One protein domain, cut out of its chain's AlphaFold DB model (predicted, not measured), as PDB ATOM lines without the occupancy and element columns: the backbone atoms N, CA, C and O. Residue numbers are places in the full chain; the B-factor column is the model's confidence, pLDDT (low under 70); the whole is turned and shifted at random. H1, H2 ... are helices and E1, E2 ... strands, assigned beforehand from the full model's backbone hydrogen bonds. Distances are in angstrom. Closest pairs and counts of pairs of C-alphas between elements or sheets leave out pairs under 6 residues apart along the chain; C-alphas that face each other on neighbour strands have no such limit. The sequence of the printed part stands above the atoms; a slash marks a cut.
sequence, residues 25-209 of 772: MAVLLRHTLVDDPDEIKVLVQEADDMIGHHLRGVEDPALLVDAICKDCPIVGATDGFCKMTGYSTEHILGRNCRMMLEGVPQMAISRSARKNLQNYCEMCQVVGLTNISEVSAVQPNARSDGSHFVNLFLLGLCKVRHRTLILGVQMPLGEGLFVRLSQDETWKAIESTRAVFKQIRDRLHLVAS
ATOM      1  N   MET A  25     272.887   3.664  39.714       51.88
ATOM      2  CA  MET A  25     271.619   3.833  40.443       51.88
ATOM      3  C   MET A  25     270.450   4.367  39.586       51.88
ATOM      4  O   MET A  25     269.301   4.323  40.034       51.88
ATOM      5  N   ALA A  26     270.726   4.896  38.388       53.31
ATOM      6  CA  ALA A  26     269.741   5.330  37.396       53.31
ATOM      7  C   ALA A  26     269.286   4.211  36.431       53.31
ATOM      8  O   ALA A  26     268.325   4.410  35.689       53.31
ATOM      9  N   VAL A  27     269.955   3.049  36.422       63.66
ATOM     10  CA  VAL A  27     269.591   1.885  35.585       63.66
ATOM     11  C   VAL A  27     268.458   1.071  36.224       63.66
ATOM     12  O   VAL A  27     267.663   0.450  35.520       63.66
ATOM     13  N   LEU A  28     268.348   1.095  37.558       76.94
ATOM     14  CA  LEU A  28     267.276   0.418  38.290       76.94
ATOM     15  C   LEU A  28     265.933   1.131  38.098       76.94
ATOM     16  O   LEU A  28     265.807   2.335  38.334       76.94
ATOM     17  N   LEU A  29     264.906   0.365  37.725       81.94
ATOM     18  CA  LEU A  29     263.544   0.872  37.588       81.94
ATOM     19  C   LEU A  29     263.004   1.278  38.969       81.94
ATOM     20  O   LEU A  29     263.010   0.473  39.901       81.94
ATOM     21  N   ARG A  30     262.512   2.513  39.103       85.00
ATOM     22  CA  ARG A  30     261.900   3.024  40.340       85.00
ATOM     23  C   ARG A  30     260.398   3.225  40.171       85.00
ATOM     24  O   ARG A  30     259.918   3.481  39.066       85.00
ATOM     25  N   HIS A  31     259.660   3.116  41.269       82.94
ATOM     26  CA  HIS A  31     258.250   3.481  41.317       82.94
ATOM     27  C   HIS A  31     258.077   4.973  40.998       82.94
ATOM     28  O   HIS A  31     258.849   5.814  41.458       82.94
ATOM     29  N   THR A  32     257.041   5.317  40.229       85.88
ATOM     30  CA  THR A  32     256.596   6.710  40.117       85.88
ATOM     31  C   THR A  32     256.077   7.151  41.481       85.88
ATOM     32  O   THR A  32     255.178   6.513  42.023       85.88
ATOM     33  N   LEU A  33     256.672   8.203  42.043       89.56
ATOM     34  CA  LEU A  33     256.283   8.706  43.358       89.56
ATOM     35  C   LEU A  33     254.952   9.446  43.275       89.56
ATOM     36  O   LEU A  33     254.709  10.173  42.311       89.56
ATOM     37  N   VAL A  34     254.129   9.304  44.310       90.69
ATOM     38  CA  VAL A  34     252.909  10.103  44.451       90.69
ATOM     39  C   VAL A  34     253.313  11.497  44.906       90.69
ATOM     40  O   VAL A  34     253.977  11.640  45.938       90.69
ATOM     41  N   ASP A  35     252.949  12.516  44.123       92.81
ATOM     42  CA  ASP A  35     253.352  13.899  44.372       92.81
ATOM     43  C   ASP A  35     252.229  14.929  44.506       92.81
ATOM     44  O   ASP A  35     252.517  16.081  44.848       92.81
ATOM     45  N   ASP A  36     250.975  14.513  44.325       94.62
ATOM     46  CA  ASP A  36     249.814  15.341  44.631       94.62
ATOM     47  C   ASP A  36     249.626  15.489  46.160       94.62
ATOM     48  O   ASP A  36     249.537  14.483  46.873       94.62
ATOM     49  N   PRO A  37     249.550  16.721  46.705       93.06
ATOM     50  CA  PRO A  37     249.452  16.931  48.148       93.06
ATOM     51  C   PRO A  37     248.154  16.450  48.805       93.06
ATOM     52  O   PRO A  37     248.137  16.323  50.029       93.06
ATOM     53  N   ASP A  38     247.068  16.234  48.060       94.44
ATOM     54  CA  ASP A  38     245.810  15.715  48.603       94.44
ATOM     55  C   ASP A  38     245.764  14.181  48.522       94.44
ATOM     56  O   ASP A  38     245.351  13.542  49.493       94.44
ATOM     57  N   GLU A  39     246.305  13.574  47.460       93.94
ATOM     58  CA  GLU A  39     246.529  12.121  47.391       93.94
ATOM     59  C   GLU A  39     247.486  11.646  48.500       93.94
ATOM     60  O   GLU A  39     247.178  10.686  49.208       93.94
ATOM     61  N   ILE A  40     248.589  12.369  48.750       93.31
ATOM     62  CA  ILE A  40     249.520  12.060  49.853       93.31
ATOM     63  C   ILE A  40     248.800  12.049  51.212       93.31
ATOM     64  O   ILE A  40     249.041  11.150  52.013       93.31
ATOM     65  N   LYS A  41     247.889  12.995  51.492       93.38
ATOM     66  CA  LYS A  41     247.141  13.024  52.770       93.38
ATOM     67  C   LYS A  41     246.269  11.783  52.946       93.38
ATOM     68  O   LYS A  41     246.238  11.216  54.037       93.38
ATOM     69  N   VAL A  42     245.588  11.350  51.880       94.19
ATOM     70  CA  VAL A  42     244.784  10.118  51.895       94.19
ATOM     71  C   VAL A  42     245.684   8.906  52.129       94.19
ATOM     72  O   VAL A  42     245.413   8.110  53.024       94.19
ATOM     73  N   LEU A  43     246.800   8.800  51.401       92.19
ATOM     74  CA  LEU A  43     247.736   7.685  51.538       92.19
ATOM     75  C   LEU A  43     248.411   7.628  52.914       92.19
ATOM     76  O   LEU A  43     248.687   6.522  53.383       92.19
ATOM     77  N   VAL A  44     248.660   8.772  53.559       93.62
ATOM     78  CA  VAL A  44     249.168   8.864  54.937       93.62
ATOM     79  C   VAL A  44     248.123   8.367  55.938       93.62
ATOM     80  O   VAL A  44     248.453   7.529  56.775       93.62
ATOM     81  N   GLN A  45     246.865   8.816  55.829       93.12
ATOM     82  CA  GLN A  45     245.791   8.374  56.726       93.12
ATOM     83  C   GLN A  45     245.512   6.872  56.576       93.12
ATOM     84  O   GLN A  45     245.467   6.157  57.572       93.12
ATOM     85  N   GLU A  46     245.423   6.368  55.340       91.44
ATOM     86  CA  GLU A  46     245.290   4.932  55.066       91.44
ATOM     87  C   GLU A  46     246.427   4.101  55.678       91.44
ATOM     88  O   GLU A  46     246.207   2.963  56.087       91.44
ATOM     89  N   ALA A  47     247.652   4.633  55.721       90.56
ATOM     90  CA  ALA A  47     248.796   3.932  56.295       90.56
ATOM     91  C   ALA A  47     248.793   3.954  57.834       90.56
ATOM     92  O   ALA A  47     249.134   2.934  58.438       90.56
ATOM     93  N   ASP A  48     248.352   5.039  58.478       92.50
ATOM     94  CA  ASP A  48     248.145   5.054  59.934       92.50
ATOM     95  C   ASP A  48     247.007   4.096  60.335       92.50
ATOM     96  O   ASP A  48     247.197   3.216  61.180       92.50
ATOM     97  N   ASP A  49     245.872   4.159  59.632       89.94
ATOM     98  CA  ASP A  49     244.720   3.271  59.831       89.94
ATOM     99  C   ASP A  49     245.054   1.794  59.540       89.94
ATOM    100  O   ASP A  49     244.559   0.900  60.229       89.94
ATOM    101  N   MET A  50     245.922   1.506  58.562       86.75
ATOM    102  CA  MET A  50     246.363   0.138  58.253       86.75
ATOM    103  C   MET A  50     247.388  -0.405  59.254       86.75
ATOM    104  O   MET A  50     247.340  -1.595  59.571       86.75
ATOM    105  N   ILE A  51     248.375   0.403  59.659       89.25
ATOM    106  CA  ILE A  51     249.544  -0.101  60.396       89.25
ATOM    107  C   ILE A  51     250.181   0.905  61.367       89.25
ATOM    108  O   ILE A  51     250.641   0.488  62.430       89.25
ATOM    109  N   GLY A  52     250.196   2.209  61.066       84.06
ATOM    110  CA  GLY A  52     250.839   3.216  61.920       84.06
ATOM    111  C   GLY A  52     250.260   3.272  63.335       84.06
ATOM    112  O   GLY A  52     251.015   3.345  64.308       84.06
ATOM    113  N   HIS A  53     248.947   3.082  63.485       86.38
ATOM    114  CA  HIS A  53     248.292   3.090  64.789       86.38
ATOM    115  C   HIS A  53     248.712   1.915  65.692       86.38
ATOM    116  O   HIS A  53     248.566   2.006  66.911       86.38
ATOM    117  N   HIS A  54     249.288   0.841  65.137       90.12
ATOM    118  CA  HIS A  54     249.845  -0.270  65.915       90.12
ATOM    119  C   HIS A  54     251.210   0.047  66.556       90.12
ATOM    120  O   HIS A  54     251.696  -0.764  67.351       90.12
ATOM    121  N   LEU A  55     251.810   1.212  66.272       91.38
ATOM    122  CA  LEU A  55     252.954   1.762  67.014       91.38
ATOM    123  C   LEU A  55     252.550   2.489  68.308       91.38
ATOM    124  O   LEU A  55     253.393   2.694  69.181       91.38
ATOM    125  N   ARG A  56     251.271   2.852  68.462       88.62
ATOM    126  CA  ARG A  56     250.762   3.509  69.674       88.62
ATOM    127  C   ARG A  56     250.903   2.557  70.874       88.62
ATOM    128  O   ARG A  56     250.686   1.347  70.753       88.62
ATOM    129  N   GLY A  57     251.311   3.086  72.022       88.44
ATOM    130  CA  GLY A  57     251.668   2.311  73.215       88.44
ATOM    131  C   GLY A  57     252.987   1.525  73.117       88.44
ATOM    132  O   GLY A  57     253.183   0.582  73.884       88.44
ATOM    133  N   VAL A  58     253.879   1.851  72.173       93.81
ATOM    134  CA  VAL A  58     255.280   1.383  72.169       93.81
ATOM    135  C   VAL A  58     256.167   2.448  72.818       93.81
ATOM    136  O   VAL A  58     256.115   3.617  72.441       93.81
ATOM    137  N   GLU A  59     256.981   2.047  73.796       95.94
ATOM    138  CA  GLU A  59     257.877   2.947  74.544       95.94
ATOM    139  C   GLU A  59     259.233   3.170  73.855       95.94
ATOM    140  O   GLU A  59     259.888   4.182  74.089       95.94
ATOM    141  N   ASP A  60     259.645   2.258  72.977       96.69
ATOM    142  CA  ASP A  60     260.857   2.391  72.173       96.69
ATOM    143  C   ASP A  60     260.679   3.476  71.085       96.69
ATOM    144  O   ASP A  60     259.669   3.444  70.370       96.69
ATOM    145  N   PRO A  61     261.600   4.448  70.905       97.19
ATOM    146  CA  PRO A  61     261.421   5.517  69.920       97.19
ATOM    147  C   PRO A  61     261.553   5.019  68.474       97.19
ATOM    148  O   PRO A  61     262.637   4.660  68.017       97.19
ATOM    149  N   ALA A  62     260.451   5.034  67.722       97.19
ATOM    150  CA  ALA A  62     260.443   4.676  66.310       97.19
ATOM    151  C   ALA A  62     259.333   5.385  65.520       97.19
ATOM    152  O   ALA A  62     258.346   5.871  66.077       97.19
ATOM    153  N   LEU A  63     259.493   5.408  64.199       96.31
ATOM    154  CA  LEU A  63     258.527   5.932  63.240       96.31
ATOM    155  C   LEU A  63     258.472   5.081  61.967       96.31
ATOM    156  O   LEU A  63     259.423   4.376  61.634       96.31
ATOM    157  N   LEU A  64     257.356   5.166  61.247       96.06
ATOM    158  CA  LEU A  64     257.188   4.630  59.897       96.06
ATOM    159  C   LEU A  64     257.045   5.793  58.916       96.06
ATOM    160  O   LEU A  64     256.271   6.716  59.174       96.06
ATOM    161  N   VAL A  65     257.734   5.724  57.777       96.19
ATOM    162  CA  VAL A  65     257.490   6.593  56.612       96.19
ATOM    163  C   VAL A  65     257.070   5.768  55.397       96.19
ATOM    164  O   VAL A  65     257.533   4.638  55.227       96.19
ATOM    165  N   ASP A  66     256.219   6.330  54.538       94.81
ATOM    166  CA  ASP A  66     255.886   5.735  53.236       94.81
ATOM    167  C   ASP A  66     256.904   6.200  52.185       94.81
ATOM    168  O   ASP A  66     257.021   7.395  51.919       94.81
ATOM    169  N   ALA A  67     257.676   5.270  51.614       93.62
ATOM    170  CA  ALA A  67     258.773   5.603  50.701       93.62
ATOM    171  C   ALA A  67     258.304   5.991  49.287       93.62
ATOM    172  O   ALA A  67     259.080   6.571  48.524       93.62
ATOM    173  N   ILE A  68     257.061   5.654  48.924       90.81
ATOM    174  CA  ILE A  68     256.481   5.881  47.591       90.81
ATOM    175  C   ILE A  68     255.820   7.267  47.511       90.81
ATOM    176  O   ILE A  68     255.726   7.860  46.435       90.81
ATOM    177  N   CYS A  69     255.413   7.823  48.651       92.56
ATOM    178  CA  CYS A  69     254.996   9.217  48.756       92.56
ATOM    179  C   CYS A  69     256.213  10.165  48.691       92.56
ATOM    180  O   CYS A  69     257.236   9.959  49.353       92.56
ATOM    181  N   LYS A  70     256.103  11.244  47.907       90.81
ATOM    182  CA  LYS A  70     257.147  12.273  47.786       90.81
ATOM    183  C   LYS A  70     257.464  12.904  49.144       90.81
ATOM    184  O   LYS A  70     256.575  13.190  49.937       90.81
ATOM    185  N   ASP A  71     258.755  13.129  49.381       90.56
ATOM    186  CA  ASP A  71     259.325  13.549  50.670       90.56
ATOM    187  C   ASP A  71     259.103  12.569  51.844       90.56
ATOM    188  O   ASP A  71     259.191  12.972  52.998       90.56
ATOM    189  N   CYS A  72     258.872  11.273  51.588       94.44
ATOM    190  CA  CYS A  72     258.869  10.207  52.610       94.44
ATOM    191  C   CYS A  72     258.142  10.608  53.922       94.44
ATOM    192  O   CYS A  72     258.783  10.704  54.977       94.44
ATOM    193  N   PRO A  73     256.839  10.945  53.859       96.31
ATOM    194  CA  PRO A  73     256.078  11.441  54.999       96.31
ATOM    195  C   PRO A  73     255.921  10.376  56.087       96.31
ATOM    196  O   PRO A  73     255.771   9.187  55.797       96.31
ATOM    197  N   ILE A  74     255.903  10.816  57.347       97.00
ATOM    198  CA  ILE A  74     255.612   9.968  58.507       97.00
ATOM    199  C   ILE A  74     254.148   9.515  58.452       97.00
ATOM    200  O   ILE A  74     253.236  10.335  58.356       97.00
ATOM    201  N   VAL A  75     253.943   8.201  58.543       95.75
ATOM    202  CA  VAL A  75     252.634   7.520  58.535       95.75
ATOM    203  C   VAL A  75     252.327   6.781  59.840       95.75
ATOM    204  O   VAL A  75     251.305   6.119  59.961       95.75
ATOM    205  N   GLY A  76     253.221   6.869  60.821       95.19
ATOM    206  CA  GLY A  76     253.031   6.321  62.159       95.19
ATOM    207  C   GLY A  76     254.240   6.614  63.039       95.19
ATOM    208  O   GLY A  76     255.357   6.750  62.541       95.19
ATOM    209  N   ALA A  77     254.029   6.703  64.348       96.50
ATOM    210  CA  ALA A  77     255.089   6.917  65.327       96.50
ATOM    211  C   ALA A  77     254.745   6.248  66.658       96.50
ATOM    212  O   ALA A  77     253.570   6.048  66.972       96.50
ATOM    213  N   THR A  78     255.771   5.915  67.436       97.06
ATOM    214  CA  THR A  78     255.609   5.364  68.781       97.06
ATOM    215  C   THR A  78     255.414   6.461  69.827       97.06
ATOM    216  O   THR A  78     255.856   7.606  69.661       97.06
ATOM    217  N   ASP A  79     254.799   6.101  70.953       96.12
ATOM    218  CA  ASP A  79     254.710   6.966  72.131       96.12
ATOM    219  C   ASP A  79     256.118   7.348  72.618       96.12
ATOM    220  O   ASP A  79     256.341   8.492  73.009       96.12
ATOM    221  N   GLY A  80     257.084   6.426  72.519       96.69
ATOM    222  CA  GLY A  80     258.506   6.670  72.763       96.69
ATOM    223  C   GLY A  80     259.096   7.796  71.913       96.69
ATOM    224  O   GLY A  80     259.774   8.677  72.442       96.69
ATOM    225  N   PHE A  81     258.797   7.829  70.610       97.00
ATOM    226  CA  PHE A  81     259.255   8.900  69.718       97.00
ATOM    227  C   PHE A  81     258.637  10.252  70.098       97.00
ATOM    228  O   PHE A  81     259.346  11.259  70.158       97.00
ATOM    229  N   CYS A  82     257.343  10.275  70.425       96.88
ATOM    230  CA  CYS A  82     256.660  11.497  70.855       96.88
ATOM    231  C   CYS A  82     257.197  12.003  72.210       96.88
ATOM    232  O   CYS A  82     257.474  13.190  72.360       96.88
ATOM    233  N   LYS A  83     257.430  11.107  73.182       96.38
ATOM    234  CA  LYS A  83     258.029  11.437  74.492       96.38
ATOM    235  C   LYS A  83     259.464  11.944  74.365       96.38
ATOM    236  O   LYS A  83     259.834  12.882  75.061       96.38
ATOM    237  N   MET A  84     260.262  11.344  73.478       95.94
ATOM    238  CA  MET A  84     261.635  11.774  73.216       95.94
ATOM    239  C   MET A  84     261.677  13.149  72.540       95.94
ATOM    240  O   MET A  84     262.470  14.001  72.922       95.94
ATOM    241  N   THR A  85     260.870  13.376  71.505       96.56
ATOM    242  CA  THR A  85     261.008  14.568  70.647       96.56
ATOM    243  C   THR A  85     260.106  15.735  71.046       96.56
ATOM    244  O   THR A  85     260.319  16.852  70.580       96.56
ATOM    245  N   GLY A  86     259.109  15.495  71.901       96.12
ATOM    246  CA  GLY A  86     258.110  16.472  72.344       96.12
ATOM    247  C   GLY A  86     256.975  16.729  71.341       96.12
ATOM    248  O   GLY A  86     255.931  17.257  71.726       96.12
ATOM    249  N   TYR A  87     257.124  16.325  70.074       96.25
ATOM    250  CA  TYR A  87     256.069  16.473  69.069       96.25
ATOM    251  C   TYR A  87     254.939  15.451  69.280       96.25
ATOM    252  O   TYR A  87     255.188  14.274  69.539       96.25
ATOM    253  N   SER A  88     253.685  15.882  69.118       95.00
ATOM    254  CA  SER A  88     252.518  14.991  69.127       95.00
ATOM    255  C   SER A  88     252.354  14.247  67.798       95.00
ATOM    256  O   SER A  88     252.744  14.750  66.743       95.00
ATOM    257  N   THR A  89     251.698  13.082  67.819       91.44
ATOM    258  CA  THR A  89     251.397  12.285  66.614       91.44
ATOM    259  C   THR A  89     250.657  13.105  65.546       91.44
ATOM    260  O   THR A  89     251.013  13.064  64.372       91.44
ATOM    261  N   GLU A  90     249.689  13.927  65.964       90.69
ATOM    262  CA  GLU A  90     248.924  14.839  65.094       90.69
ATOM    263  C   GLU A  90     249.793  15.900  64.397       90.69
ATOM    264  O   GLU A  90     249.448  16.365  63.315       90.69
ATOM    265  N   HIS A  91     250.919  16.297  65.003       92.75
ATOM    266  CA  HIS A  91     251.829  17.293  64.436       92.75
ATOM    267  C   HIS A  91     252.814  16.693  63.421       92.75
ATOM    268  O   HIS A  91     253.325  17.416  62.565       92.75
ATOM    269  N   ILE A  92     253.121  15.396  63.526       94.75
ATOM    270  CA  ILE A  92     254.184  14.741  62.745       94.75
ATOM    271  C   ILE A  92     253.662  13.920  61.567       94.75
ATOM    272  O   ILE A  92     254.384  13.778  60.581       94.75
ATOM    273  N   LEU A  93     252.429  13.402  61.631       94.62
ATOM    274  CA  LEU A  93     251.819  12.677  60.514       94.62
ATOM    275  C   LEU A  93     251.774  13.558  59.255       94.62
ATOM    276  O   LEU A  93     251.419  14.735  59.302       94.62
ATOM    277  N   GLY A  94     252.188  12.996  58.121       94.50
ATOM    278  CA  GLY A  94     252.302  13.714  56.849       94.50
ATOM    279  C   GLY A  94     253.532  14.626  56.717       94.50
ATOM    280  O   GLY A  94     253.779  15.127  55.621       94.50
ATOM    281  N   ARG A  95     254.334  14.838  57.774       95.44
ATOM    282  CA  ARG A  95     255.599  15.595  57.703       95.44
ATOM    283  C   ARG A  95     256.786  14.666  57.441       95.44
ATOM    284  O   ARG A  95     256.791  13.510  57.856       95.44
ATOM    285  N   ASN A  96     257.836  15.187  56.808       94.69
ATOM    286  CA  ASN A  96     259.132  14.512  56.746       94.69
ATOM    287  C   ASN A  96     259.929  14.733  58.047       94.69
ATOM    288  O   ASN A  96     259.942  15.835  58.602       94.69
ATOM    289  N   CYS A  97     260.673  13.715  58.491       92.50
ATOM    290  CA  CYS A  97     261.449  13.745  59.739       92.50
ATOM    291  C   CYS A  97     262.528  14.860  59.794       92.50
ATOM    292  O   CYS A  97     262.969  15.239  60.880       92.50
ATOM    293  N   ARG A  98     262.888  15.476  58.650       92.06
ATOM    294  CA  ARG A  98     263.745  16.682  58.567       92.06
ATOM    295  C   ARG A  98     263.313  17.842  59.473       92.06
ATOM    296  O   ARG A  98     264.147  18.693  59.757       92.06
ATOM    297  N   MET A  99     262.055  17.884  59.923       94.25
ATOM    298  CA  MET A  99     261.556  18.892  60.871       94.25
ATOM    299  C   MET A  99     262.408  18.993  62.149       94.25
ATOM    300  O   MET A  99     262.577  20.076  62.691       94.25
ATOM    301  N   MET A 100     263.038  17.896  62.588       94.25
ATOM    302  CA  MET A 100     263.922  17.881  63.765       94.25
ATOM    303  C   MET A 100     265.304  18.516  63.508       94.25
ATOM    304  O   MET A 100     266.216  18.384  64.326       94.25
ATOM    305  N   LEU A 101     265.497  19.159  62.352       93.31
ATOM    306  CA  LEU A 101     266.636  20.028  62.039       93.31
ATOM    307  C   LEU A 101     266.263  21.520  62.138       93.31
ATOM    308  O   LEU A 101     267.148  22.373  62.085       93.31
ATOM    309  N   GLU A 102     264.977  21.854  62.301       92.31
ATOM    310  CA  GLU A 102     264.521  23.225  62.544       92.31
ATOM    311  C   GLU A 102     265.136  23.732  63.864       92.31
ATOM    312  O   GLU A 102     264.860  23.205  64.938       92.31
ATOM    313  N   GLY A 103     266.023  24.730  63.786       87.88
ATOM    314  CA  GLY A 103     266.757  25.251  64.947       87.88
ATOM    315  C   GLY A 103     268.080  24.541  65.277       87.88
ATOM    316  O   GLY A 103     268.722  24.908  66.262       87.88
ATOM    317  N   VAL A 104     268.535  23.570  64.476       86.38
ATOM    318  CA  VAL A 104     269.900  23.012  64.576       86.38
ATOM    319  C   VAL A 104     270.874  23.899  63.779       86.38
ATOM    320  O   VAL A 104     270.593  24.201  62.618       86.38
ATOM    321  N   PRO A 105     272.025  24.333  64.336       76.25
ATOM    322  CA  PRO A 105     273.011  25.110  63.583       76.25
ATOM    323  C   PRO A 105     273.587  24.321  62.403       76.25
ATOM    324  O   PRO A 105     273.956  23.161  62.564       76.25
ATOM    325  N   GLN A 106     273.756  24.962  61.240       76.00
ATOM    326  CA  GLN A 106     274.201  24.297  60.001       76.00
ATOM    327  C   GLN A 106     275.522  23.517  60.160       76.00
ATOM    328  O   GLN A 106     275.658  22.421  59.627       76.00
ATOM    329  N   MET A 107     276.466  24.036  60.953       67.88
ATOM    330  CA  MET A 107     277.747  23.384  61.287       67.88
ATOM    331  C   MET A 107     277.620  22.085  62.111       67.88
ATOM    332  O   MET A 107     278.598  21.359  62.265       67.88
ATOM    333  N   ALA A 108     276.439  21.804  62.667       69.50
ATOM    334  CA  ALA A 108     276.105  20.580  63.397       69.50
ATOM    335  C   ALA A 108     275.198  19.635  62.576       69.50
ATOM    336  O   ALA A 108     274.696  18.643  63.104       69.50
ATOM    337  N   ILE A 109     274.970  19.925  61.289       76.62
ATOM    338  CA  ILE A 109     274.232  19.052  60.369       76.62
ATOM    339  C   ILE A 109     275.233  18.273  59.513       76.62
ATOM    340  O   ILE A 109     275.954  18.846  58.699       76.62
ATOM    341  N   SER A 110     275.271  16.952  59.690       72.81
ATOM    342  CA  SER A 110     276.162  16.070  58.938       72.81
ATOM    343  C   SER A 110     275.690  15.940  57.487       72.81
ATOM    344  O   SER A 110     274.631  15.379  57.190       72.81
ATOM    345  N   ARG A 111     276.490  16.470  56.555       68.12
ATOM    346  CA  ARG A 111     276.219  16.404  55.111       68.12
ATOM    347  C   ARG A 111     276.333  14.972  54.570       68.12
ATOM    348  O   ARG A 111     275.496  14.567  53.766       68.12
ATOM    349  N   SER A 112     277.290  14.190  55.072       63.28
ATOM    350  CA  SER A 112     277.462  12.762  54.762       63.28
ATOM    351  C   SER A 112     276.255  11.940  55.225       63.28
ATOM    352  O   SER A 112     275.673  11.208  54.421       63.28
ATOM    353  N   ALA A 113     275.795  12.122  56.469       71.44
ATOM    354  CA  ALA A 113     274.574  11.487  56.971       71.44
ATOM    355  C   ALA A 113     273.351  11.853  56.117       71.44
ATOM    356  O   ALA A 113     272.567  10.981  55.744       71.44
ATOM    357  N   ARG A 114     273.202  13.134  55.750       80.19
ATOM    358  CA  ARG A 114     272.102  13.607  54.892       80.19
ATOM    359  C   ARG A 114     272.128  12.967  53.493       80.19
ATOM    360  O   ARG A 114     271.070  12.508  53.064       80.19
ATOM    361  N   LYS A 115     273.291  12.872  52.822       76.31
ATOM    362  CA  LYS A 115     273.451  12.148  51.534       76.31
ATOM    363  C   LYS A 115     273.070  10.671  51.696       76.31
ATOM    364  O   LYS A 115     272.265  10.157  50.927       76.31
ATOM    365  N   ASN A 116     273.599  10.001  52.721       75.00
ATOM    366  CA  ASN A 116     273.393   8.567  52.945       75.00
ATOM    367  C   ASN A 116     271.913   8.219  53.215       75.00
ATOM    368  O   ASN A 116     271.349   7.337  52.569       75.00
ATOM    369  N   LEU A 117     271.241   8.969  54.096       84.75
ATOM    370  CA  LEU A 117     269.815   8.773  54.378       84.75
ATOM    371  C   LEU A 117     268.923   9.094  53.163       84.75
ATOM    372  O   LEU A 117     267.915   8.419  52.965       84.75
ATOM    373  N   GLN A 118     269.290  10.069  52.319       85.12
ATOM    374  CA  GLN A 118     268.587  10.310  51.052       85.12
ATOM    375  C   GLN A 118     268.758   9.128  50.085       85.12
ATOM    376  O   GLN A 118     267.755   8.593  49.611       85.12
ATOM    377  N   ASN A 119     269.999   8.691  49.839       82.62
ATOM    378  CA  ASN A 119     270.304   7.542  48.980       82.62
ATOM    379  C   ASN A 119     269.522   6.292  49.419       82.62
ATOM    380  O   ASN A 119     268.990   5.560  48.587       82.62
ATOM    381  N   TYR A 120     269.408   6.065  50.730       89.31
ATOM    382  CA  TYR A 120     268.640   4.957  51.289       89.31
ATOM    383  C   TYR A 120     267.139   5.038  50.965       89.31
ATOM    384  O   TYR A 120     266.553   4.062  50.487       89.31
ATOM    385  N   CYS A 121     266.514   6.202  51.173       90.12
ATOM    386  CA  CYS A 121     265.109   6.429  50.824       90.12
ATOM    387  C   CYS A 121     264.857   6.246  49.318       90.12
ATOM    388  O   CYS A 121     263.877   5.612  48.929       90.12
ATOM    389  N   GLU A 122     265.770   6.730  48.474       88.19
ATOM    390  CA  GLU A 122     265.727   6.538  47.021       88.19
ATOM    391  C   GLU A 122     265.854   5.064  46.602       88.19
ATOM    392  O   GLU A 122     265.228   4.643  45.629       88.19
ATOM    393  N   MET A 123     266.615   4.247  47.337       88.25
ATOM    394  CA  MET A 123     266.696   2.805  47.081       88.25
ATOM    395  C   MET A 123     265.454   2.040  47.530       88.25
ATOM    396  O   MET A 123     265.073   1.068  46.879       88.25
ATOM    397  N   CYS A 124     264.745   2.517  48.554       92.06
ATOM    398  CA  CYS A 124     263.447   1.957  48.940       92.06
ATOM    399  C   CYS A 124     262.353   2.158  47.868       92.06
ATOM    400  O   CYS A 124     261.291   1.544  47.949       92.06
ATOM    401  N   GLN A 125     262.613   2.974  46.840       91.06
ATOM    402  CA  GLN A 125     261.713   3.223  45.709       91.06
ATOM    403  C   GLN A 125     261.976   2.301  44.504       91.06
ATOM    404  O   GLN A 125     261.268   2.399  43.501       91.06
ATOM    405  N   VAL A 126     262.969   1.405  44.568       89.19
ATOM    406  CA  VAL A 126     263.287   0.450  43.490       89.19
ATOM    407  C   VAL A 126     262.181  -0.606  43.342       89.19
ATOM    408  O   VAL A 126     261.745  -1.232  44.311       89.19
ATOM    409  N   VAL A 127     261.728  -0.823  42.105       85.75
ATOM    410  CA  VAL A 127     260.738  -1.852  41.756       85.75
ATOM    411  C   VAL A 127     261.362  -3.237  41.939       85.75
ATOM    412  O   VAL A 127     262.509  -3.458  41.568       85.75
ATOM    413  N   GLY A 128     260.613  -4.179  42.517       85.44
ATOM    414  CA  GLY A 128     261.108  -5.539  42.779       85.44
ATOM    415  C   GLY A 128     261.995  -5.674  44.026       85.44
ATOM    416  O   GLY A 128     262.397  -6.788  44.356       85.44
ATOM    417  N   LEU A 129     262.253  -4.584  44.761       91.25
ATOM    418  CA  LEU A 129     262.983  -4.603  46.034       91.25
ATOM    419  C   LEU A 129     262.424  -5.660  46.993       91.25
ATOM    420  O   LEU A 129     261.256  -5.601  47.367       91.25
ATOM    421  N   THR A 130     263.260  -6.595  47.433       91.81
ATOM    422  CA  THR A 130     262.929  -7.590  48.460       91.81
ATOM    423  C   THR A 130     263.401  -7.116  49.830       91.81
ATOM    424  O   THR A 130     262.574  -6.948  50.724       91.81
ATOM    425  N   ASN A 131     264.701  -6.835  49.980       94.19
ATOM    426  CA  ASN A 131     265.260  -6.205  51.177       94.19
ATOM    427  C   ASN A 131     266.510  -5.362  50.855       94.19
ATOM    428  O   ASN A 131     267.079  -5.470  49.774       94.19
ATOM    429  N   ILE A 132     266.944  -4.519  51.788       94.12
ATOM    430  CA  ILE A 132     268.135  -3.666  51.693       94.12
ATOM    431  C   ILE A 132     268.854  -3.648  53.046       94.12
ATOM    432  O   ILE A 132     268.206  -3.687  54.093       94.12
ATOM    433  N   SER A 133     270.186  -3.575  53.034       92.81
ATOM    434  CA  SER A 133     271.000  -3.375  54.237       92.81
ATOM    435  C   SER A 133     270.535  -2.137  55.006       92.81
ATOM    436  O   SER A 133     270.488  -1.052  54.422       92.81
ATOM    437  N   GLU A 134     270.228  -2.270  56.295       93.19
ATOM    438  CA  GLU A 134     269.913  -1.131  57.169       93.19
ATOM    439  C   GLU A 134     270.993  -0.035  57.091       93.19
ATOM    440  O   GLU A 134     272.166  -0.319  56.848       93.19
ATOM    441  N   VAL A 135     270.609   1.221  57.318       90.25
ATOM    442  CA  VAL A 135     271.546   2.349  57.400       90.25
ATOM    443  C   VAL A 135     271.448   3.013  58.766       90.25
ATOM    444  O   VAL A 135     270.351   3.260  59.267       90.25
ATOM    445  N   SER A 136     272.598   3.328  59.363       90.44
ATOM    446  CA  SER A 136     272.674   4.083  60.614       90.44
ATOM    447  C   SER A 136     273.371   5.426  60.415       90.44
ATOM    448  O   SER A 136     274.267   5.552  59.580       90.44
ATOM    449  N   ALA A 137     272.940   6.442  61.162       86.56
ATOM    450  CA  ALA A 137     273.521   7.781  61.116       86.56
ATOM    451  C   ALA A 137     273.385   8.488  62.469       86.56
ATOM    452  O   ALA A 137     272.344   8.390  63.120       86.56
ATOM    453  N   VAL A 138     274.409   9.244  62.871       83.88
ATOM    454  CA  VAL A 138     274.366  10.097  64.066       83.88
ATOM    455  C   VAL A 138     274.160  11.545  63.634       83.88
ATOM    456  O   VAL A 138     274.933  12.067  62.837       83.88
ATOM    457  N   GLN A 139     273.124  12.201  64.156       86.38
ATOM    458  CA  GLN A 139     272.769  13.571  63.784       86.38
ATOM    459  C   GLN A 139     272.211  14.337  65.001       86.38
ATOM    460  O   GLN A 139     271.258  13.879  65.630       86.38
ATOM    461  N   PRO A 140     272.767  15.513  65.339       86.44
ATOM    462  CA  PRO A 140     272.145  16.463  66.261       86.44
ATOM    463  C   PRO A 140     270.744  16.901  65.807       86.44
ATOM    464  O   PRO A 140     270.543  17.291  64.657       86.44
ATOM    465  N   ASN A 141     269.772  16.873  66.710       95.06
ATOM    466  CA  ASN A 141     268.385  17.257  66.467       95.06
ATOM    467  C   ASN A 141     267.892  18.288  67.483       95.06
ATOM    468  O   ASN A 141     268.435  18.404  68.580       95.06
ATOM    469  N   ALA A 142     266.833  19.004  67.115       96.19
ATOM    470  CA  ALA A 142     266.017  19.796  68.024       96.19
ATOM    471  C   ALA A 142     264.740  19.028  68.417       96.19
ATOM    472  O   ALA A 142     264.171  18.288  67.610       96.19
ATOM    473  N   ARG A 143     264.296  19.216  69.662       96.56
ATOM    474  CA  ARG A 143     262.967  18.835  70.163       96.56
ATOM    475  C   ARG A 143     261.964  19.966  69.906       96.56
ATOM    476  O   ARG A 143     262.347  21.093  69.592       96.56
ATOM    477  N   SER A 144     260.676  19.701  70.108       95.88
ATOM    478  CA  SER A 144     259.596  20.683  69.912       95.88
ATOM    479  C   SER A 144     259.670  21.928  70.810       95.88
ATOM    480  O   SER A 144     258.996  22.916  70.529       95.88
ATOM    481  N   ASP A 145     260.444  21.888  71.899       95.19
ATOM    482  CA  ASP A 145     260.701  23.018  72.806       95.19
ATOM    483  C   ASP A 145     261.969  23.821  72.446       95.19
ATOM    484  O   ASP A 145     262.285  24.811  73.107       95.19
ATOM    485  N   GLY A 146     262.691  23.415  71.395       93.69
ATOM    486  CA  GLY A 146     263.950  24.019  70.959       93.69
ATOM    487  C   GLY A 146     265.201  23.503  71.678       93.69
ATOM    488  O   GLY A 146     266.296  23.972  71.369       93.69
ATOM    489  N   SER A 147     265.083  22.545  72.606       95.69
ATOM    490  CA  SER A 147     266.245  21.871  73.198       95.69
ATOM    491  C   SER A 147     266.919  20.929  72.193       95.69
ATOM    492  O   SER A 147     266.261  20.327  71.342       95.69
ATOM    493  N   HIS A 148     268.247  20.799  72.270       94.00
ATOM    494  CA  HIS A 148     269.028  19.953  71.359       94.00
ATOM    495  C   HIS A 148     269.425  18.624  71.991       94.00
ATOM    496  O   HIS A 148     269.687  18.564  73.191       94.00
ATOM    497  N   PHE A 149     269.554  17.587  71.167       95.31
ATOM    498  CA  PHE A 149     270.107  16.288  71.547       95.31
ATOM    499  C   PHE A 149     270.813  15.620  70.366       95.31
ATOM    500  O   PHE A 149     270.472  15.864  69.210       95.31
ATOM    501  N   VAL A 150     271.782  14.748  70.637       87.12
ATOM    502  CA  VAL A 150     272.422  13.920  69.610       87.12
ATOM    503  C   VAL A 150     271.648  12.618  69.471       87.12
ATOM    504  O   VAL A 150     271.461  11.891  70.447       87.12
ATOM    505  N   ASN A 151     271.201  12.321  68.254       93.62
ATOM    506  CA  ASN A 151     270.320  11.203  67.948       93.62
ATOM    507  C   ASN A 151     271.036  10.173  67.065       93.62
ATOM    508  O   ASN A 151     271.677  10.545  66.079       93.62
ATOM    509  N   LEU A 152     270.915   8.889  67.398       92.81
ATOM    510  CA  LEU A 152     271.249   7.783  66.505       92.81
ATOM    511  C   LEU A 152     269.986   7.361  65.760       92.81
ATOM    512  O   LEU A 152     269.030   6.907  66.381       92.81
ATOM    513  N   PHE A 153     270.011   7.458  64.439       92.06
ATOM    514  CA  PHE A 153     269.005   6.891  63.551       92.06
ATOM    515  C   PHE A 153     269.454   5.506  63.086       92.06
ATOM    516  O   PHE A 153     270.620   5.330  62.725       92.06
ATOM    517  N   LEU A 154     268.516   4.565  63.002       95.38
ATOM    518  CA  LEU A 154     268.644   3.321  62.247       95.38
ATOM    519  C   LEU A 154     267.410   3.176  61.349       95.38
ATOM    520  O   LEU A 154     266.295   3.028  61.851       95.38
ATOM    521  N   LEU A 155     267.601   3.244  60.031       95.94
ATOM    522  CA  LEU A 155     266.543   3.012  59.048       95.94
ATOM    523  C   LEU A 155     266.669   1.606  58.462       95.94
ATOM    524  O   LEU A 155     267.739   1.215  57.992       95.94
ATOM    525  N   GLY A 156     265.554   0.881  58.435       95.62
ATOM    526  CA  GLY A 156     265.446  -0.419  57.787       95.62
ATOM    527  C   GLY A 156     264.112  -0.588  57.055       95.62
ATOM    528  O   GLY A 156     263.109   0.055  57.379       95.62
ATOM    529  N   LEU A 157     264.086  -1.470  56.057       95.38
ATOM    530  CA  LEU A 157     262.896  -1.725  55.251       95.38
ATOM    531  C   LEU A 157     261.818  -2.438  56.082       95.38
ATOM    532  O   LEU A 157     262.092  -3.433  56.755       95.38
ATOM    533  N   CYS A 158     260.573  -1.971  55.988       93.75
ATOM    534  CA  CYS A 158     259.412  -2.619  56.588       93.75
ATOM    535  C   CYS A 158     258.312  -2.780  55.530       93.75
ATOM    536  O   CYS A 158     257.517  -1.876  55.268       93.75
ATOM    537  N   LYS A 159     258.272  -3.946  54.876       88.38
ATOM    538  CA  LYS A 159     257.237  -4.250  53.880       88.38
ATOM    539  C   LYS A 159     255.948  -4.722  54.541       88.38
ATOM    540  O   LYS A 159     255.911  -5.771  55.182       88.38
ATOM    541  N   VAL A 160     254.874  -3.964  54.340       84.31
ATOM    542  CA  VAL A 160     253.563  -4.220  54.949       84.31
ATOM    543  C   VAL A 160     252.541  -4.449  53.840       84.31
ATOM    544  O   VAL A 160     252.121  -3.519  53.151       84.31
ATOM    545  N   ARG A 161     252.144  -5.717  53.662       80.50
ATOM    546  CA  ARG A 161     251.271  -6.202  52.576       80.50
ATOM    547  C   ARG A 161     251.831  -5.855  51.189       80.50
ATOM    548  O   ARG A 161     252.665  -6.591  50.675       80.50
ATOM    549  N   HIS A 162     251.399  -4.738  50.604       75.88
ATOM    550  CA  HIS A 162     251.864  -4.246  49.300       75.88
ATOM    551  C   HIS A 162     252.526  -2.859  49.366       75.88
ATOM    552  O   HIS A 162     252.967  -2.362  48.333       75.88
ATOM    553  N   ARG A 163     252.616  -2.231  50.548       84.12
ATOM    554  CA  ARG A 163     253.308  -0.947  50.724       84.12
ATOM    555  C   ARG A 163     254.762  -1.152  51.149       84.12
ATOM    556  O   ARG A 163     255.063  -1.974  52.020       84.12
ATOM    557  N   THR A 164     255.645  -0.361  50.548       90.69
ATOM    558  CA  THR A 164     257.049  -0.243  50.948       90.69
ATOM    559  C   THR A 164     257.183   0.905  51.944       90.69
ATOM    560  O   THR A 164     257.196   2.072  51.555       90.69
ATOM    561  N   LEU A 165     257.260   0.565  53.230       95.00
ATOM    562  CA  LEU A 165     257.522   1.521  54.300       95.00
ATOM    563  C   LEU A 165     258.981   1.402  54.755       95.00
ATOM    564  O   LEU A 165     259.613   0.353  54.605       95.00
ATOM    565  N   ILE A 166     259.502   2.468  55.354       96.88
ATOM    566  CA  ILE A 166     260.774   2.448  56.082       96.88
ATOM    567  C   ILE A 166     260.447   2.608  57.564       96.88
ATOM    568  O   ILE A 166     259.766   3.558  57.952       96.88
ATOM    569  N   LEU A 167     260.935   1.679  58.382       97.38
ATOM    570  CA  LEU A 167     260.897   1.769  59.836       97.38
ATOM    571  C   LEU A 167     262.199   2.429  60.297       97.38
ATOM    572  O   LEU A 167     263.285   1.884  60.100       97.38
ATOM    573  N   GLY A 168     262.078   3.615  60.888       96.94
ATOM    574  CA  GLY A 168     263.184   4.343  61.496       96.94
ATOM    575  C   GLY A 168     263.120   4.241  63.011       96.94
ATOM    576  O   GLY A 168     262.252   4.864  63.619       96.94
ATOM    577  N   VAL A 169     264.034   3.489  63.619       97.88
ATOM    578  CA  VAL A 169     264.235   3.477  65.076       97.88
ATOM    579  C   VAL A 169     265.258   4.547  65.442       97.88
ATOM    580  O   VAL A 169     266.163   4.849  64.661       97.88
ATOM    581  N   GLN A 170     265.082   5.163  66.606       95.69
ATOM    582  CA  GLN A 170     265.914   6.260  67.079       95.69
ATOM    583  C   GLN A 170     266.343   6.050  68.530       95.69
ATOM    584  O   GLN A 170     265.589   5.509  69.338       95.69
ATOM    585  N   MET A 171     267.548   6.506  68.873       95.38
ATOM    586  CA  MET A 171     268.049   6.459  70.245       95.38
ATOM    587  C   MET A 171     268.806   7.749  70.598       95.38
ATOM    588  O   MET A 171     269.762   8.104  69.902       95.38
ATOM    589  N   PRO A 172     268.441   8.446  71.691       95.00
ATOM    590  CA  PRO A 172     269.160   9.631  72.128       95.00
ATOM    591  C   PRO A 172     270.499   9.213  72.750       95.00
ATOM    592  O   PRO A 172     270.541   8.493  73.745       95.00
ATOM    593  N   LEU A 173     271.603   9.671  72.161       90.31
ATOM    594  CA  LEU A 173     272.966   9.411  72.637       90.31
ATOM    595  C   LEU A 173     273.386  10.375  73.761       90.31
ATOM    596  O   LEU A 173     274.317  10.085  74.509       90.31
ATOM    597  N   GLY A 174     272.710  11.520  73.876       86.62
ATOM    598  CA  GLY A 174     272.890  12.503  74.944       86.62
ATOM    599  C   GLY A 174     272.351  13.884  74.565       86.62
ATOM    600  O   GLY A 174     272.047  14.146  73.401       86.62
ATOM    601  N   GLU A 175     272.231  14.768  75.552       91.75
ATOM    602  CA  GLU A 175     271.718  16.132  75.368       91.75
ATOM    603  C   GLU A 175     272.757  17.082  74.741       91.75
ATOM    604  O   GLU A 175     273.969  16.891  74.861       91.75
ATOM    605  N   GLY A 176     272.272  18.155  74.118       83.75
ATOM    606  CA  GLY A 176     273.073  19.159  73.421       83.75
ATOM    607  C   GLY A 176     273.392  18.801  71.965       83.75
ATOM    608  O   GLY A 176     272.902  17.825  71.407       83.75
ATOM    609  N   LEU A 177     274.228  19.627  71.330       72.88
ATOM    610  CA  LEU A 177     274.605  19.480  69.916       72.88
ATOM    611  C   LEU A 177     275.770  18.506  69.673       72.88
ATOM    612  O   LEU A 177     276.015  18.135  68.530       72.88
ATOM    613  N   PHE A 178     276.514  18.112  70.712       73.00
ATOM    614  CA  PHE A 178     277.714  17.284  70.573       73.00
ATOM    615  C   PHE A 178     277.873  16.329  71.758       73.00
ATOM    616  O   PHE A 178     277.961  16.763  72.904       73.00
ATOM    617  N   VAL A 179     278.011  15.037  71.466       69.50
ATOM    618  CA  VAL A 179     278.319  13.973  72.431       69.50
ATOM    619  C   VAL A 179     279.609  13.287  71.981       69.50
ATOM    620  O   VAL A 179     279.842  13.117  70.785       69.50
ATOM    621  N   ARG A 180     280.475  12.913  72.929       59.00
ATOM    622  CA  ARG A 180     281.674  12.109  72.650       59.00
ATOM    623  C   ARG A 180     281.373  10.648  72.957       59.00
ATOM    624  O   ARG A 180     281.062  10.335  74.099       59.00
ATOM    625  N   LEU A 181     281.526   9.784  71.959       61.06
ATOM    626  CA  LEU A 181     281.470   8.328  72.091       61.06
ATOM    627  C   LEU A 181     282.729   7.712  71.483       61.06
ATOM    628  O   LEU A 181     283.301   8.248  70.531       61.06
ATOM    629  N   SER A 182     283.142   6.564  72.009       64.31
ATOM    630  CA  SER A 182     284.067   5.661  71.328       64.31
ATOM    631  C   SER A 182     283.371   4.896  70.190       64.31
ATOM    632  O   SER A 182     282.139   4.851  70.092       64.31
ATOM    633  N   GLN A 183     284.167   4.244  69.337       62.38
ATOM    634  CA  GLN A 183     283.642   3.352  68.295       62.38
ATOM    635  C   GLN A 183     282.900   2.154  68.911       62.38
ATOM    636  O   GLN A 183     281.816   1.811  68.453       62.38
ATOM    637  N   ASP A 184     283.417   1.595  70.008       69.75
ATOM    638  CA  ASP A 184     282.786   0.520  70.780       69.75
ATOM    639  C   ASP A 184     281.404   0.892  71.335       69.75
ATOM    640  O   ASP A 184     280.488   0.070  71.319       69.75
ATOM    641  N   GLU A 185     281.249   2.105  71.868       80.00
ATOM    642  CA  GLU A 185     279.965   2.600  72.384       80.00
ATOM    643  C   GLU A 185     278.980   2.861  71.243       80.00
ATOM    644  O   GLU A 185     277.827   2.447  71.328       80.00
ATOM    645  N   THR A 186     279.455   3.453  70.145       76.88
ATOM    646  CA  THR A 186     278.654   3.672  68.930       76.88
ATOM    647  C   THR A 186     278.173   2.347  68.323       76.88
ATOM    648  O   THR A 186     277.005   2.218  67.969       76.88
ATOM    649  N   TRP A 187     279.028   1.321  68.273       80.44
ATOM    650  CA  TRP A 187     278.664  -0.010  67.780       80.44
ATOM    651  C   TRP A 187     277.631  -0.706  68.678       80.44
ATOM    652  O   TRP A 187     276.641  -1.246  68.186       80.44
ATOM    653  N   LYS A 188     277.811  -0.650  70.007       86.94
ATOM    654  CA  LYS A 188     276.832  -1.181  70.976       86.94
ATOM    655  C   LYS A 188     275.486  -0.464  70.862       86.94
ATOM    656  O   LYS A 188     274.447  -1.116  70.938       86.94
ATOM    657  N   ALA A 189     275.503   0.850  70.640       90.56
ATOM    658  CA  ALA A 189     274.309   1.649  70.396       90.56
ATOM    659  C   ALA A 189     273.579   1.218  69.111       90.56
ATOM    660  O   ALA A 189     272.368   1.001  69.152       90.56
ATOM    661  N   ILE A 190     274.301   1.010  68.003       89.75
ATOM    662  CA  ILE A 190     273.731   0.521  66.736       89.75
ATOM    663  C   ILE A 190     273.095  -0.862  66.910       89.75
ATOM    664  O   ILE A 190     271.927  -1.032  66.571       89.75
ATOM    665  N   GLU A 191     273.793  -1.834  67.499       91.94
ATOM    666  CA  GLU A 191     273.242  -3.191  67.644       91.94
ATOM    667  C   GLU A 191     272.098  -3.275  68.670       91.94
ATOM    668  O   GLU A 191     271.153  -4.040  68.471       91.94
ATOM    669  N   SER A 192     272.101  -2.435  69.713       94.31
ATOM    670  CA  SER A 192     270.935  -2.267  70.595       94.31
ATOM    671  C   SER A 192     269.735  -1.683  69.837       94.31
ATOM    672  O   SER A 192     268.606  -2.137  70.015       94.31
ATOM    673  N   THR A 193     269.974  -0.711  68.951       95.75
ATOM    674  CA  THR A 193     268.934  -0.111  68.098       95.75
ATOM    675  C   THR A 193     268.410  -1.128  67.070       95.75
ATOM    676  O   THR A 193     267.209  -1.173  66.809       95.75
ATOM    677  N   ARG A 194     269.275  -2.014  66.553       94.62
ATOM    678  CA  ARG A 194     268.908  -3.114  65.640       94.62
ATOM    679  C   ARG A 194     268.006  -4.153  66.306       94.62
ATOM    680  O   ARG A 194     267.038  -4.600  65.695       94.62
ATOM    681  N   ALA A 195     268.268  -4.501  67.567       94.31
ATOM    682  CA  ALA A 195     267.400  -5.403  68.327       94.31
ATOM    683  C   ALA A 195     265.976  -4.830  68.486       94.31
ATOM    684  O   ALA A 195     264.993  -5.538  68.252       94.31
ATOM    685  N   VAL A 196     265.863  -3.532  68.795       96.06
ATOM    686  CA  VAL A 196     264.581  -2.805  68.848       96.06
ATOM    687  C   VAL A 196     263.908  -2.750  67.471       96.06
ATOM    688  O   VAL A 196     262.715  -3.033  67.357       96.06
ATOM    689  N   PHE A 197     264.665  -2.455  66.408       96.06
ATOM    690  CA  PHE A 197     264.172  -2.476  65.027       96.06
ATOM    691  C   PHE A 197     263.563  -3.831  64.659       96.06
ATOM    692  O   PHE A 197     262.432  -3.867  64.176       96.06
ATOM    693  N   LYS A 198     264.246  -4.943  64.962       93.69
ATOM    694  CA  LYS A 198     263.714  -6.294  64.739       93.69
ATOM    695  C   LYS A 198     262.437  -6.541  65.544       93.69
ATOM    696  O   LYS A 198     261.427  -6.923  64.964       93.69
ATOM    697  N   GLN A 199     262.434  -6.238  66.844       94.50
ATOM    698  CA  GLN A 199     261.257  -6.397  67.710       94.50
ATOM    699  C   GLN A 199     260.021  -5.648  67.179       94.50
ATOM    700  O   GLN A 199     258.913  -6.191  67.186       94.50
ATOM    701  N   ILE A 200     260.194  -4.410  66.702       94.94
ATOM    702  CA  ILE A 200     259.099  -3.614  66.133       94.94
ATOM    703  C   ILE A 200     258.698  -4.157  64.755       94.94
ATOM    704  O   ILE A 200     257.511  -4.390  64.528       94.94
ATOM    705  N   ARG A 201     259.654  -4.422  63.855       93.69
ATOM    706  CA  ARG A 201     259.407  -4.984  62.514       93.69
ATOM    707  C   ARG A 201     258.608  -6.288  62.589       93.69
ATOM    708  O   ARG A 201     257.599  -6.434  61.901       93.69
ATOM    709  N   ASP A 202     259.009  -7.200  63.466       91.69
ATOM    710  CA  ASP A 202     258.389  -8.514  63.612       91.69
ATOM    711  C   ASP A 202     256.967  -8.392  64.210       91.69
ATOM    712  O   ASP A 202     256.037  -9.045  63.730       91.69
ATOM    713  N   ARG A 203     256.739  -7.465  65.163       90.81
ATOM    714  CA  ARG A 203     255.388  -7.085  65.644       90.81
ATOM    715  C   ARG A 203     254.505  -6.555  64.509       90.81
ATOM    716  O   ARG A 203     253.337  -6.933  64.430       90.81
ATOM    717  N   LEU A 204     255.037  -5.706  63.628       90.75
ATOM    718  CA  LEU A 204     254.285  -5.154  62.496       90.75
ATOM    719  C   LEU A 204     253.928  -6.245  61.471       90.75
ATOM    720  O   LEU A 204     252.787  -6.289  61.014       90.75
ATOM    721  N   HIS A 205     254.840  -7.173  61.161       88.31
ATOM    722  CA  HIS A 205     254.549  -8.310  60.275       88.31
ATOM    723  C   HIS A 205     253.496  -9.271  60.856       88.31
ATOM    724  O   HIS A 205     252.611  -9.723  60.121       88.31
ATOM    725  N   LEU A 206     253.541  -9.551  62.165       85.62
ATOM    726  CA  LEU A 206     252.544 -10.385  62.850       85.62
ATOM    727  C   LEU A 206     251.128  -9.801  62.747       85.62
ATOM    728  O   LEU A 206     250.181 -10.541  62.498       85.62
ATOM    729  N   VAL A 207     250.983  -8.482  62.899       82.69
ATOM    730  CA  VAL A 207     249.680  -7.796  62.824       82.69
ATOM    731  C   VAL A 207     249.228  -7.550  61.375       82.69
ATOM    732  O   VAL A 207     248.036  -7.576  61.077       82.69
ATOM    733  N   ALA A 208     250.166  -7.364  60.442       73.69
ATOM    734  CA  ALA A 208     249.863  -7.212  59.018       73.69
ATOM    735  C   ALA A 208     249.384  -8.515  58.349       73.69
ATOM    736  O   ALA A 208     248.672  -8.445  57.335       73.69
ATOM    737  N   SER A 209     249.781  -9.667  58.902       64.81
ATOM    738  CA  SER A 209     249.427 -11.009  58.427       64.81
ATOM    739  C   SER A 209     247.907 -11.234  58.455       64.81
ATOM    740  O   SER A 209     247.249 -10.854  59.424       64.81
TER     741      SER A 209
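Overview. This is residues 25 to 209 of the 772 residues of the protein "Hypothetical protein" of Alexandrium monilatum (UniProt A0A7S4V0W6). A strongly twisted sheet of five strands forms the core, with the long helix H7 crossing slantwise over one face, H3 and H6 on the other, and H1 and H2 packed on E2 and E1. These make three layers, helices on both faces of a sheet: H1 and H7 on one face, H3 and H6 on the other. The printed part has 185 residues, with helices and strands in the order H1 H2 E1 E2 H3 H4 H5 H6 E3 E4 E5 E6 H7, a mixed class. The sheet's order is E2 E1 E6 E5 E4, antiparallel throughout. The whole is compact and rounded, with a radius of gyration of the C-alphas of 15.8 A and spans of 41 by 38 by 31 A.

Arrangement. H1, residues 37 to 50, is on the sheet at a height of 9.3 A, over E1, residues 62 to 66, and slantwise to it at 50 degrees on the local plane. H2, residues 52 to 55, is only just over E2, residues 74 to 77, with 3 C-alphas there; their closest C-alphas, of Gly 52 and Gly 76, are 3.8 A apart. E1 and E2 form a hairpin, with N 64 and O 76 within hydrogen-bond range at 2.9 A. H3, residues 79 to 85, is over none of the strands; H4, residues 89 to 92, only grazes the sheet. H5, residues 97 to 101, comes closest to E4, residues 135 to 142, at the C-alphas of Met 100 and Ala 142, 5.1 A apart. H6, residues 111 to 123, runs along E5, residues 148 to 160, at 11 degrees on the local plane. E3, residues 129 to 132, pairs with no named strand and runs on into E4 at 69 degrees. E4, E5 and E6, residues 163 to 175, form a meander, each strand the antiparallel neighbour of the one before; N 137 and O 153 are 3.0 A apart, N 154 and O 169 2.9 A. E1 and E6 have N 63 and O 168 at 2.9 A. H7, residues 183 to 208, has a height of 8.1 A over the sheet; its closest C-alphas to E6, of Phe 197 and Val 169, are 6.0 A apart. Each O i to N i+4 pair is within hydrogen-bond range in H3, H6 and H7, 9 of 10 in H1 and 0 of 1 in H5, where 2 of 2 O i to N i+3 pairs are; H2 and H4 are too short for an O i to N i+4 pair.

Along the chain. H1 begins at C-alpha 37 (249.452, 16.931, 48.148) and is 19.8 A long. H7 is 36.6 A, ending at C-alpha 208 (249.863, -7.212, 59.018). E6 is 35.2 A and E5 33.1 A.

Size, cuts and confidence. The C-alphas of Asp 38 and Asp 184, the two farthest apart, are 45.7 A apart. The printed part has no cut and no long link. Mean pLDDT of the printed part is 88.5; residues 25 to 27, 107 to 108, 111 to 112, 179 to 184 and 209 are under 70.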